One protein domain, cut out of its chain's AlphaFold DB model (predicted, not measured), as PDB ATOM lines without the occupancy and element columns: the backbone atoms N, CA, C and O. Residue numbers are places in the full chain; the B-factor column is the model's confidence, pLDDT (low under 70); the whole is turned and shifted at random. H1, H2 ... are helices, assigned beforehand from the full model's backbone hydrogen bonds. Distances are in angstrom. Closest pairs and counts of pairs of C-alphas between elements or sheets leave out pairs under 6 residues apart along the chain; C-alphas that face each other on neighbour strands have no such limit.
ATOM      1  N   ALA A   2     287.149 182.296 214.819       60.28
ATOM      2  CA  ALA A   2     285.810 181.880 214.344       60.28
ATOM      3  C   ALA A   2     284.623 182.699 214.911       60.28
ATOM      4  O   ALA A   2     283.713 183.056 214.168       60.28
ATOM      5  N   ASN A   3     284.662 183.075 216.197       73.19
ATOM      6  CA  ASN A   3     283.602 183.879 216.826       73.19
ATOM      7  C   ASN A   3     283.558 185.348 216.361       73.19
ATOM      8  O   ASN A   3     282.485 185.944 216.348       73.19
ATOM      9  N   ALA A   4     284.695 185.933 215.970       70.38
ATOM     10  CA  ALA A   4     284.749 187.318 215.491       70.38
ATOM     11  C   ALA A   4     284.099 187.443 214.105       70.38
ATOM     12  O   ALA A   4     283.278 188.330 213.883       70.38
ATOM     13  N   ASN A   5     284.369 186.481 213.215       75.38
ATOM     14  CA  ASN A   5     283.741 186.421 211.892       75.38
ATOM     15  C   ASN A   5     282.223 186.214 211.972       75.38
ATOM     16  O   ASN A   5     281.485 186.839 211.216       75.38
ATOM     17  N   ALA A   6     281.746 185.371 212.894       79.50
ATOM     18  CA  ALA A   6     280.313 185.152 213.080       79.50
ATOM     19  C   ALA A   6     279.589 186.431 213.538       79.50
ATOM     20  O   ALA A   6     278.538 186.765 212.997       79.50
ATOM     21  N   ARG A   7     280.182 187.181 214.481       78.25
ATOM     22  CA  ARG A   7     279.622 188.449 214.979       78.25
ATOM     23  C   ARG A   7     279.634 189.552 213.919       78.25
ATOM     24  O   ARG A   7     278.614 190.208 213.729       78.25
ATOM     25  N   LEU A   8     280.732 189.694 213.172       80.50
ATOM     26  CA  LEU A   8     280.818 190.623 212.035       80.50
ATOM     27  C   LEU A   8     279.786 190.297 210.950       80.50
ATOM     28  O   LEU A   8     279.150 191.200 210.414       80.50
ATOM     29  N   ALA A   9     279.565 189.014 210.655       80.81
ATOM     30  CA  ALA A   9     278.543 188.599 209.700       80.81
ATOM     31  C   ALA A   9     277.123 188.960 210.168       80.81
ATOM     32  O   ALA A   9     276.274 189.304 209.344       80.81
ATOM     33  N   THR A  10     276.845 188.907 211.475       83.94
ATOM     34  CA  THR A  10     275.554 189.344 212.029       83.94
ATOM     35  C   THR A  10     275.350 190.851 211.858       83.94
ATOM     36  O   THR A  10     274.293 191.259 211.380       83.94
ATOM     37  N   VAL A  11     276.374 191.651 212.171       83.50
ATOM     38  CA  VAL A  11     276.384 193.124 212.047       83.50
ATOM     39  C   VAL A  11     276.258 193.589 210.588       83.50
ATOM     40  O   VAL A  11     275.493 194.500 210.265       83.50
ATOM     41  N   LEU A  12     276.948 192.917 209.664       81.12
ATOM     42  CA  LEU A  12     276.811 193.178 208.228       81.12
ATOM     43  C   LEU A  12     275.385 192.897 207.742       81.12
ATOM     44  O   LEU A  12     274.791 193.713 207.041       81.12
ATOM     45  N   ASN A  13     274.807 191.756 208.128       82.00
ATOM     46  CA  ASN A  13     273.463 191.382 207.692       82.00
ATOM     47  C   ASN A  13     272.370 192.309 208.250       82.00
ATOM     48  O   ASN A  13     271.413 192.613 207.533       82.00
ATOM     49  N   SER A  14     272.492 192.772 209.500       83.12
ATOM     50  CA  SER A  14     271.552 193.738 210.086       83.12
ATOM     51  C   SER A  14     271.635 195.098 209.387       83.12
ATOM     52  O   SER A  14     270.596 195.668 209.044       83.12
ATOM     53  N   SER A  15     272.850 195.577 209.109       80.94
ATOM     54  CA  SER A  15     273.103 196.847 208.420       80.94
ATOM     55  C   SER A  15     272.576 196.833 206.985       80.94
ATOM     56  O   SER A  15     271.836 197.734 206.586       80.94
ATOM     57  N   VAL A  16     272.850 195.762 206.229       80.44
ATOM     58  CA  VAL A  16     272.313 195.571 204.871       80.44
ATOM     59  C   VAL A  16     270.785 195.571 204.886       80.44
ATOM     60  O   VAL A  16     270.164 196.274 204.091       80.44
ATOM     61  N   ARG A  17     270.153 194.825 205.802       78.62
ATOM     62  CA  ARG A  17     268.686 194.747 205.883       78.62
ATOM     63  C   ARG A  17     268.048 196.096 206.220       78.62
ATOM     64  O   ARG A  17     267.009 196.419 205.656       78.62
ATOM     65  N   ARG A  18     268.662 196.883 207.109       81.62
ATOM     66  CA  ARG A  18     268.164 198.210 207.510       81.62
ATOM     67  C   ARG A  18     268.187 199.197 206.344       81.62
ATOM     68  O   ARG A  18     267.202 199.888 206.116       81.62
ATOM     69  N   VAL A  19     269.281 199.217 205.585       76.38
ATOM     70  CA  VAL A  19     269.435 200.100 204.422       76.38
ATOM     71  C   VAL A  19     268.527 199.660 203.266       76.38
ATOM     72  O   VAL A  19     267.875 200.493 202.646       76.38
ATOM     73  N   MET A  20     268.420 198.352 203.016       72.38
ATOM     74  CA  MET A  20     267.549 197.803 201.967       72.38
ATOM     75  C   MET A  20     266.055 197.931 202.290       72.38
ATOM     76  O   MET A  20     265.248 198.051 201.377       72.38
ATOM     77  N   GLY A  21     265.669 197.907 203.569       74.69
ATOM     78  CA  GLY A  21     264.275 198.063 203.990       74.69
ATOM     79  C   GLY A  21     263.727 199.488 203.847       74.69
ATOM     80  O   GLY A  21     262.514 199.667 203.868       74.69
ATOM     81  N   GLY A  22     264.601 200.491 203.703       73.06
ATOM     82  CA  GLY A  22     264.223 201.900 203.561       73.06
ATOM     83  C   GLY A  22     264.172 202.417 202.122       73.06
ATOM     84  O   GLY A  22     263.764 203.556 201.913       73.06
ATOM     85  N   GLU A  23     264.575 201.618 201.129       69.12
ATOM     86  CA  GLU A  23     264.713 202.058 199.738       69.12
ATOM     87  C   GLU A  23     263.928 201.136 198.787       69.12
ATOM     88  O   GLU A  23     263.809 199.930 199.000       69.12
ATOM     89  N   SER A  24     263.392 201.696 197.702       67.00
ATOM     90  CA  SER A  24     262.709 200.920 196.664       67.00
ATOM     91  C   SER A  24     263.680 199.954 195.968       67.00
ATOM     92  O   SER A  24     264.794 200.326 195.586       67.00
ATOM     93  N   LEU A  25     263.237 198.715 195.726       63.62
ATOM     94  CA  LEU A  25     264.022 197.691 195.023       63.62
ATOM     95  C   LEU A  25     264.469 198.157 193.621       63.62
ATOM     96  O   LEU A  25     265.548 197.789 193.160       63.62
ATOM     97  N   VAL A  26     263.682 199.017 192.959       63.75
ATOM     98  CA  VAL A  26     264.000 199.565 191.626       63.75
ATOM     99  C   VAL A  26     265.219 200.496 191.681       63.75
ATOM    100  O   VAL A  26     266.089 200.426 190.813       63.75
ATOM    101  N   SER A  27     265.339 201.312 192.734       62.19
ATOM    102  CA  SER A  27     266.478 202.220 192.946       62.19
ATOM    103  C   SER A  27     267.771 201.505 193.350       62.19
ATOM    104  O   SER A  27     268.857 201.981 193.018       62.19
ATOM    105  N   VAL A  28     267.667 200.347 194.015       65.25
ATOM    106  CA  VAL A  28     268.817 199.504 194.398       65.25
ATOM    107  C   VAL A  28     269.490 198.879 193.169       65.25
ATOM    108  O   VAL A  28     270.707 198.689 193.152       65.25
ATOM    109  N   VAL A  29     268.704 198.569 192.132       63.81
ATOM    110  CA  VAL A  29     269.172 197.852 190.936       63.81
ATOM    111  C   VAL A  29     269.675 198.795 189.835       63.81
ATOM    112  O   VAL A  29     270.569 198.403 189.089       63.81
ATOM    113  N   ARG A  30     269.150 200.025 189.732       64.31
ATOM    114  CA  ARG A  30     269.499 200.962 188.647       64.31
ATOM    115  C   ARG A  30     270.452 202.090 189.047       64.31
ATOM    116  O   ARG A  30     271.555 202.140 188.516       64.31
ATOM    117  N   ASP A  31     270.061 202.957 189.981       67.69
ATOM    118  CA  ASP A  31     270.672 204.298 190.056       67.69
ATOM    119  C   ASP A  31     271.489 204.565 191.335       67.69
ATOM    120  O   ASP A  31     272.426 205.358 191.306       67.69
ATOM    121  N   LYS A  32     271.200 203.893 192.464       71.62
ATOM    122  CA  LYS A  32     271.781 204.247 193.784       71.62
ATOM    123  C   LYS A  32     272.779 203.238 194.353       71.62
ATOM    124  O   LYS A  32     273.121 203.290 195.534       71.62
ATOM    125  N   ARG A  33     273.265 202.295 193.543       74.06
ATOM    126  CA  ARG A  33     274.060 201.154 194.036       74.06
ATOM    127  C   ARG A  33     275.342 201.575 194.761       74.06
ATOM    128  O   ARG A  33     275.650 201.018 195.809       74.06
ATOM    129  N   ALA A  34     276.073 202.552 194.224       79.31
ATOM    130  CA  ALA A  34     277.316 203.040 194.829       79.31
ATOM    131  C   ALA A  34     277.068 203.750 196.172       79.31
ATOM    132  O   ALA A  34     277.759 203.485 197.153       79.31
ATOM    133  N   GLU A  35     276.036 204.591 196.229       82.25
ATOM    134  CA  GLU A  35     275.653 205.335 197.431       82.25
ATOM    135  C   GLU A  35     275.162 204.401 198.549       82.25
ATOM    136  O   GLU A  35     275.516 204.568 199.715       82.25
ATOM    137  N   LEU A  36     274.404 203.361 198.188       80.19
ATOM    138  CA  LEU A  36     273.961 202.319 199.115       80.19
ATOM    139  C   LEU A  36     275.141 201.535 199.696       80.19
ATOM    140  O   LEU A  36     275.151 201.258 200.893       80.19
ATOM    141  N   MET A  37     276.144 201.193 198.881       82.38
ATOM    142  CA  MET A  37     277.326 200.463 199.361       82.38
ATOM    143  C   MET A  37     278.162 201.315 200.322       82.38
ATOM    144  O   MET A  37     278.613 200.795 201.340       82.38
ATOM    145  N   LEU A  38     278.294 202.621 200.057       85.12
ATOM    146  CA  LEU A  38     278.915 203.578 200.981       85.12
ATOM    147  C   LEU A  38     278.160 203.647 202.312       85.12
ATOM    148  O   LEU A  38     278.762 203.435 203.360       85.12
ATOM    149  N   ARG A  39     276.834 203.824 202.275       83.50
ATOM    150  CA  ARG A  39     276.001 203.847 203.489       83.50
ATOM    151  C   ARG A  39     276.105 202.558 204.303       83.50
ATOM    152  O   ARG A  39     276.204 202.614 205.525       83.50
ATOM    153  N   ILE A  40     276.096 201.397 203.644       83.50
ATOM    154  CA  ILE A  40     276.254 200.100 204.319       83.50
ATOM    155  C   ILE A  40     277.647 199.991 204.946       83.50
ATOM    156  O   ILE A  40     277.750 199.544 206.089       83.50
ATOM    157  N   LYS A  41     278.704 200.403 204.233       85.69
ATOM    158  CA  LYS A  41     280.077 200.407 204.753       85.69
ATOM    159  C   LYS A  41     280.173 201.265 206.010       85.69
ATOM    160  O   LYS A  41     280.621 200.766 207.035       85.69
ATOM    161  N   ASP A  42     279.697 202.506 205.949       87.75
ATOM    162  CA  ASP A  42     279.795 203.457 207.058       87.75
ATOM    163  C   ASP A  42     279.016 202.961 208.283       87.75
ATOM    164  O   ASP A  42     279.563 202.917 209.382       87.75
ATOM    165  N   GLN A  43     277.783 202.477 208.089       84.19
ATOM    166  CA  GLN A  43     276.965 201.896 209.160       84.19
ATOM    167  C   GLN A  43     277.645 200.679 209.808       84.19
ATOM    168  O   GLN A  43     277.665 200.553 211.032       84.19
ATOM    169  N   THR A  44     278.230 199.802 208.988       85.06
ATOM    170  CA  THR A  44     278.943 198.613 209.470       85.06
ATOM    171  C   THR A  44     280.205 199.011 210.234       85.06
ATOM    172  O   THR A  44     280.523 198.382 211.235       85.06
ATOM    173  N   ASN A  45     280.909 200.061 209.804       86.50
ATOM    174  CA  ASN A  45     282.145 200.511 210.442       86.50
ATOM    175  C   ASN A  45     281.897 201.119 211.834       86.50
ATOM    176  O   ASN A  45     282.720 200.931 212.724       86.50
ATOM    177  N   VAL A  46     280.750 201.782 212.048       86.06
ATOM    178  CA  VAL A  46     280.342 202.256 213.386       86.06
ATOM    179  C   VAL A  46     280.174 201.081 214.352       86.06
ATOM    180  O   VAL A  46     280.695 201.121 215.458       86.06
ATOM    181  N   GLU A  47     279.489 200.019 213.927       81.88
ATOM    182  CA  GLU A  47     279.252 198.834 214.765       81.88
ATOM    183  C   GLU A  47     280.504 197.926 214.869       81.88
ATOM    184  O   GLU A  47     280.663 197.193 215.842       81.88
ATOM    185  N   ALA A  48     281.419 197.974 213.891       83.19
ATOM    186  CA  ALA A  48     282.675 197.217 213.890       83.19
ATOM    187  C   ALA A  48     283.780 197.849 214.760       83.19
ATOM    188  O   ALA A  48     284.673 197.131 215.226       83.19
ATOM    189  N   ALA A  49     283.699 199.159 215.027       82.62
ATOM    190  CA  ALA A  49     284.636 199.884 215.884       82.62
ATOM    191  C   ALA A  49     284.695 199.307 217.310       82.62
ATOM    192  O   ALA A  49     285.785 199.155 217.862       82.62
ATOM    193  N   ASP A  50     283.554 198.870 217.855       81.50
ATOM    194  CA  ASP A  50     283.453 198.211 219.170       81.50
ATOM    195  C   ASP A  50     284.231 196.884 219.244       81.50
ATOM    196  O   ASP A  50     284.542 196.380 220.325       81.50
ATOM    197  N   PHE A  51     284.568 196.311 218.087       78.12
ATOM    198  CA  PHE A  51     285.325 195.069 217.963       78.12
ATOM    199  C   PHE A  51     286.779 195.290 217.523       78.12
ATOM    200  O   PHE A  51     287.514 194.313 217.381       78.12
ATOM    201  N   GLY A  52     287.209 196.543 217.321       80.31
ATOM    202  CA  GLY A  52     288.558 196.882 216.857       80.31
ATOM    203  C   GLY A  52     288.841 196.452 215.415       80.31
ATOM    204  O   GLY A  52     289.986 196.148 215.083       80.31
ATOM    205  N   VAL A  53     287.807 196.373 214.569       82.88
ATOM    206  CA  VAL A  53     287.909 195.930 213.169       82.88
ATOM    207  C   VAL A  53     287.456 197.050 212.237       82.88
ATOM    208  O   VAL A  53     286.411 197.653 212.457       82.88
ATOM    209  N   GLU A  54     288.220 197.292 211.171       82.25
ATOM    210  CA  GLU A  54     287.889 198.267 210.127       82.25
ATOM    211  C   GLU A  54     287.394 197.564 208.855       82.25
ATOM    212  O   GLU A  54     288.028 196.637 208.340       82.25
ATOM    213  N   VAL A  55     286.255 198.016 208.327       83.06
ATOM    214  CA  VAL A  55     285.669 197.506 207.083       83.06
ATOM    215  C   VAL A  55     286.107 198.376 205.905       83.06
ATOM    216  O   VAL A  55     285.602 199.479 205.702       83.06
ATOM    217  N   VAL A  56     287.028 197.850 205.094       83.81
ATOM    218  CA  VAL A  56     287.618 198.573 203.951       83.81
ATOM    219  C   VAL A  56     286.660 198.662 202.756       83.81
ATOM    220  O   VAL A  56     286.566 199.709 202.117       83.81
ATOM    221  N   ASP A  57     285.934 197.581 202.447       81.12
ATOM    222  CA  ASP A  57     285.010 197.527 201.307       81.12
ATOM    223  C   ASP A  57     283.869 196.521 201.542       81.12
ATOM    224  O   ASP A  57     284.059 195.469 202.158       81.12
ATOM    225  N   VAL A  58     282.682 196.830 201.014       80.12
ATOM    226  CA  VAL A  58     281.491 195.969 201.054       80.12
ATOM    227  C   VAL A  58     280.966 195.817 199.634       80.12
ATOM    228  O   VAL A  58     280.645 196.805 198.982       80.12
ATOM    229  N   LYS A  59     280.824 194.573 199.155       78.62
ATOM    230  CA  LYS A  59     280.273 194.283 197.821       78.62
ATOM    231  C   LYS A  59     279.046 193.385 197.878       78.62
ATOM    232  O   LYS A  59     279.103 192.262 198.373       78.62
ATOM    233  N   ILE A  60     277.947 193.838 197.271       72.31
ATOM    234  CA  ILE A  60     276.758 193.008 197.039       72.31
ATOM    235  C   ILE A  60     277.065 192.035 195.900       72.31
ATOM    236  O   ILE A  60     277.227 192.445 194.747       72.31
ATOM    237  N   ARG A  61     277.143 190.742 196.225       68.56
ATOM    238  CA  ARG A  61     277.513 189.691 195.269       68.56
ATOM    239  C   ARG A  61     276.341 189.252 194.390       68.56
ATOM    240  O   ARG A  61     276.533 189.036 193.200       68.56
ATOM    241  N   ARG A  62     275.138 189.141 194.963       60.88
ATOM    242  CA  ARG A  62     273.927 188.734 194.243       60.88
ATOM    243  C   ARG A  62     272.689 189.248 194.980       60.88
ATOM    244  O   ARG A  62     272.552 189.011 196.174       60.88
ATOM    245  N   ALA A  63     271.838 189.991 194.283       61.31
ATOM    246  CA  ALA A  63     270.519 190.393 194.758       61.31
ATOM    247  C   ALA A  63     269.502 189.661 193.881       61.31
ATOM    248  O   ALA A  63     269.047 190.198 192.875       61.31
ATOM    249  N   ASP A  64     269.250 188.388 194.183       59.56
ATOM    250  CA  ASP A  64     268.259 187.620 193.434       59.56
ATOM    251  C   ASP A  64     266.853 188.025 193.877       59.56
ATOM    252  O   ASP A  64     266.539 188.029 195.070       59.56
TER     253      ASP A  64
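This is residues 2 to 64 of the 180 residues of the protein "HflC protein" of Hyphomicrobiales bacterium (UniProt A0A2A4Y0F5). Two long helices, H1 and H3, run opposite ways and cross at a steep tilt, with the short helix H2 at the turn between them. After H3, residues 50 to 64 fold back as a tail with no named element, toward the end where H2 lies. The printed part has 63 residues, with three named helices in the order H1, H2, H3 and no named strand, and the class is all helix. It is compact, with a radius of gyration of the C-alphas of 12.1 A, yet elongated in outline, spanning 35 by 19 by 18 A.

Begin with H1, residues 2 to 21, the longest helix. It touches H3, residues 33 to 49; look at Leu 12 and Thr 44, whose C-alphas are the closest of the two helices, 6.0 A apart. Their lines stand at a steep tilt of 43 degrees, opposite ways. H2, residues 25 to 29, is close to H3 but not clearly touching; the closest C-alphas, of Val 28 and Leu 36, are 7.5 A apart. H2 is also close to H1 but not clearly touching, with the C-alphas of Met 20 and Val 28 closest at 7.9 A. In H1, H2 and H3, every O i to N i+4 pair is within hydrogen-bond range.

Find C-alpha 2 at (285.810, 181.880, 214.344); from there H1 runs 28.9 A to C-alpha 21 at (264.275, 198.063, 203.990). H2 measures 6.6 A from Leu 25 to Val 29. H3 runs 24.3 A from Arg 33 to C-alpha 49 at (284.636, 199.884, 215.884).

The C-alphas of Ala 2 and Asp 31 are the two farthest apart, 36.4 A. The printed part has no cut, and the links H1 to H2 and H2 to H3 are tight. In this model the mean pLDDT of the printed part is 76.8; residue 2, residues 23 to 31 and residues 61 to 64 are under 70.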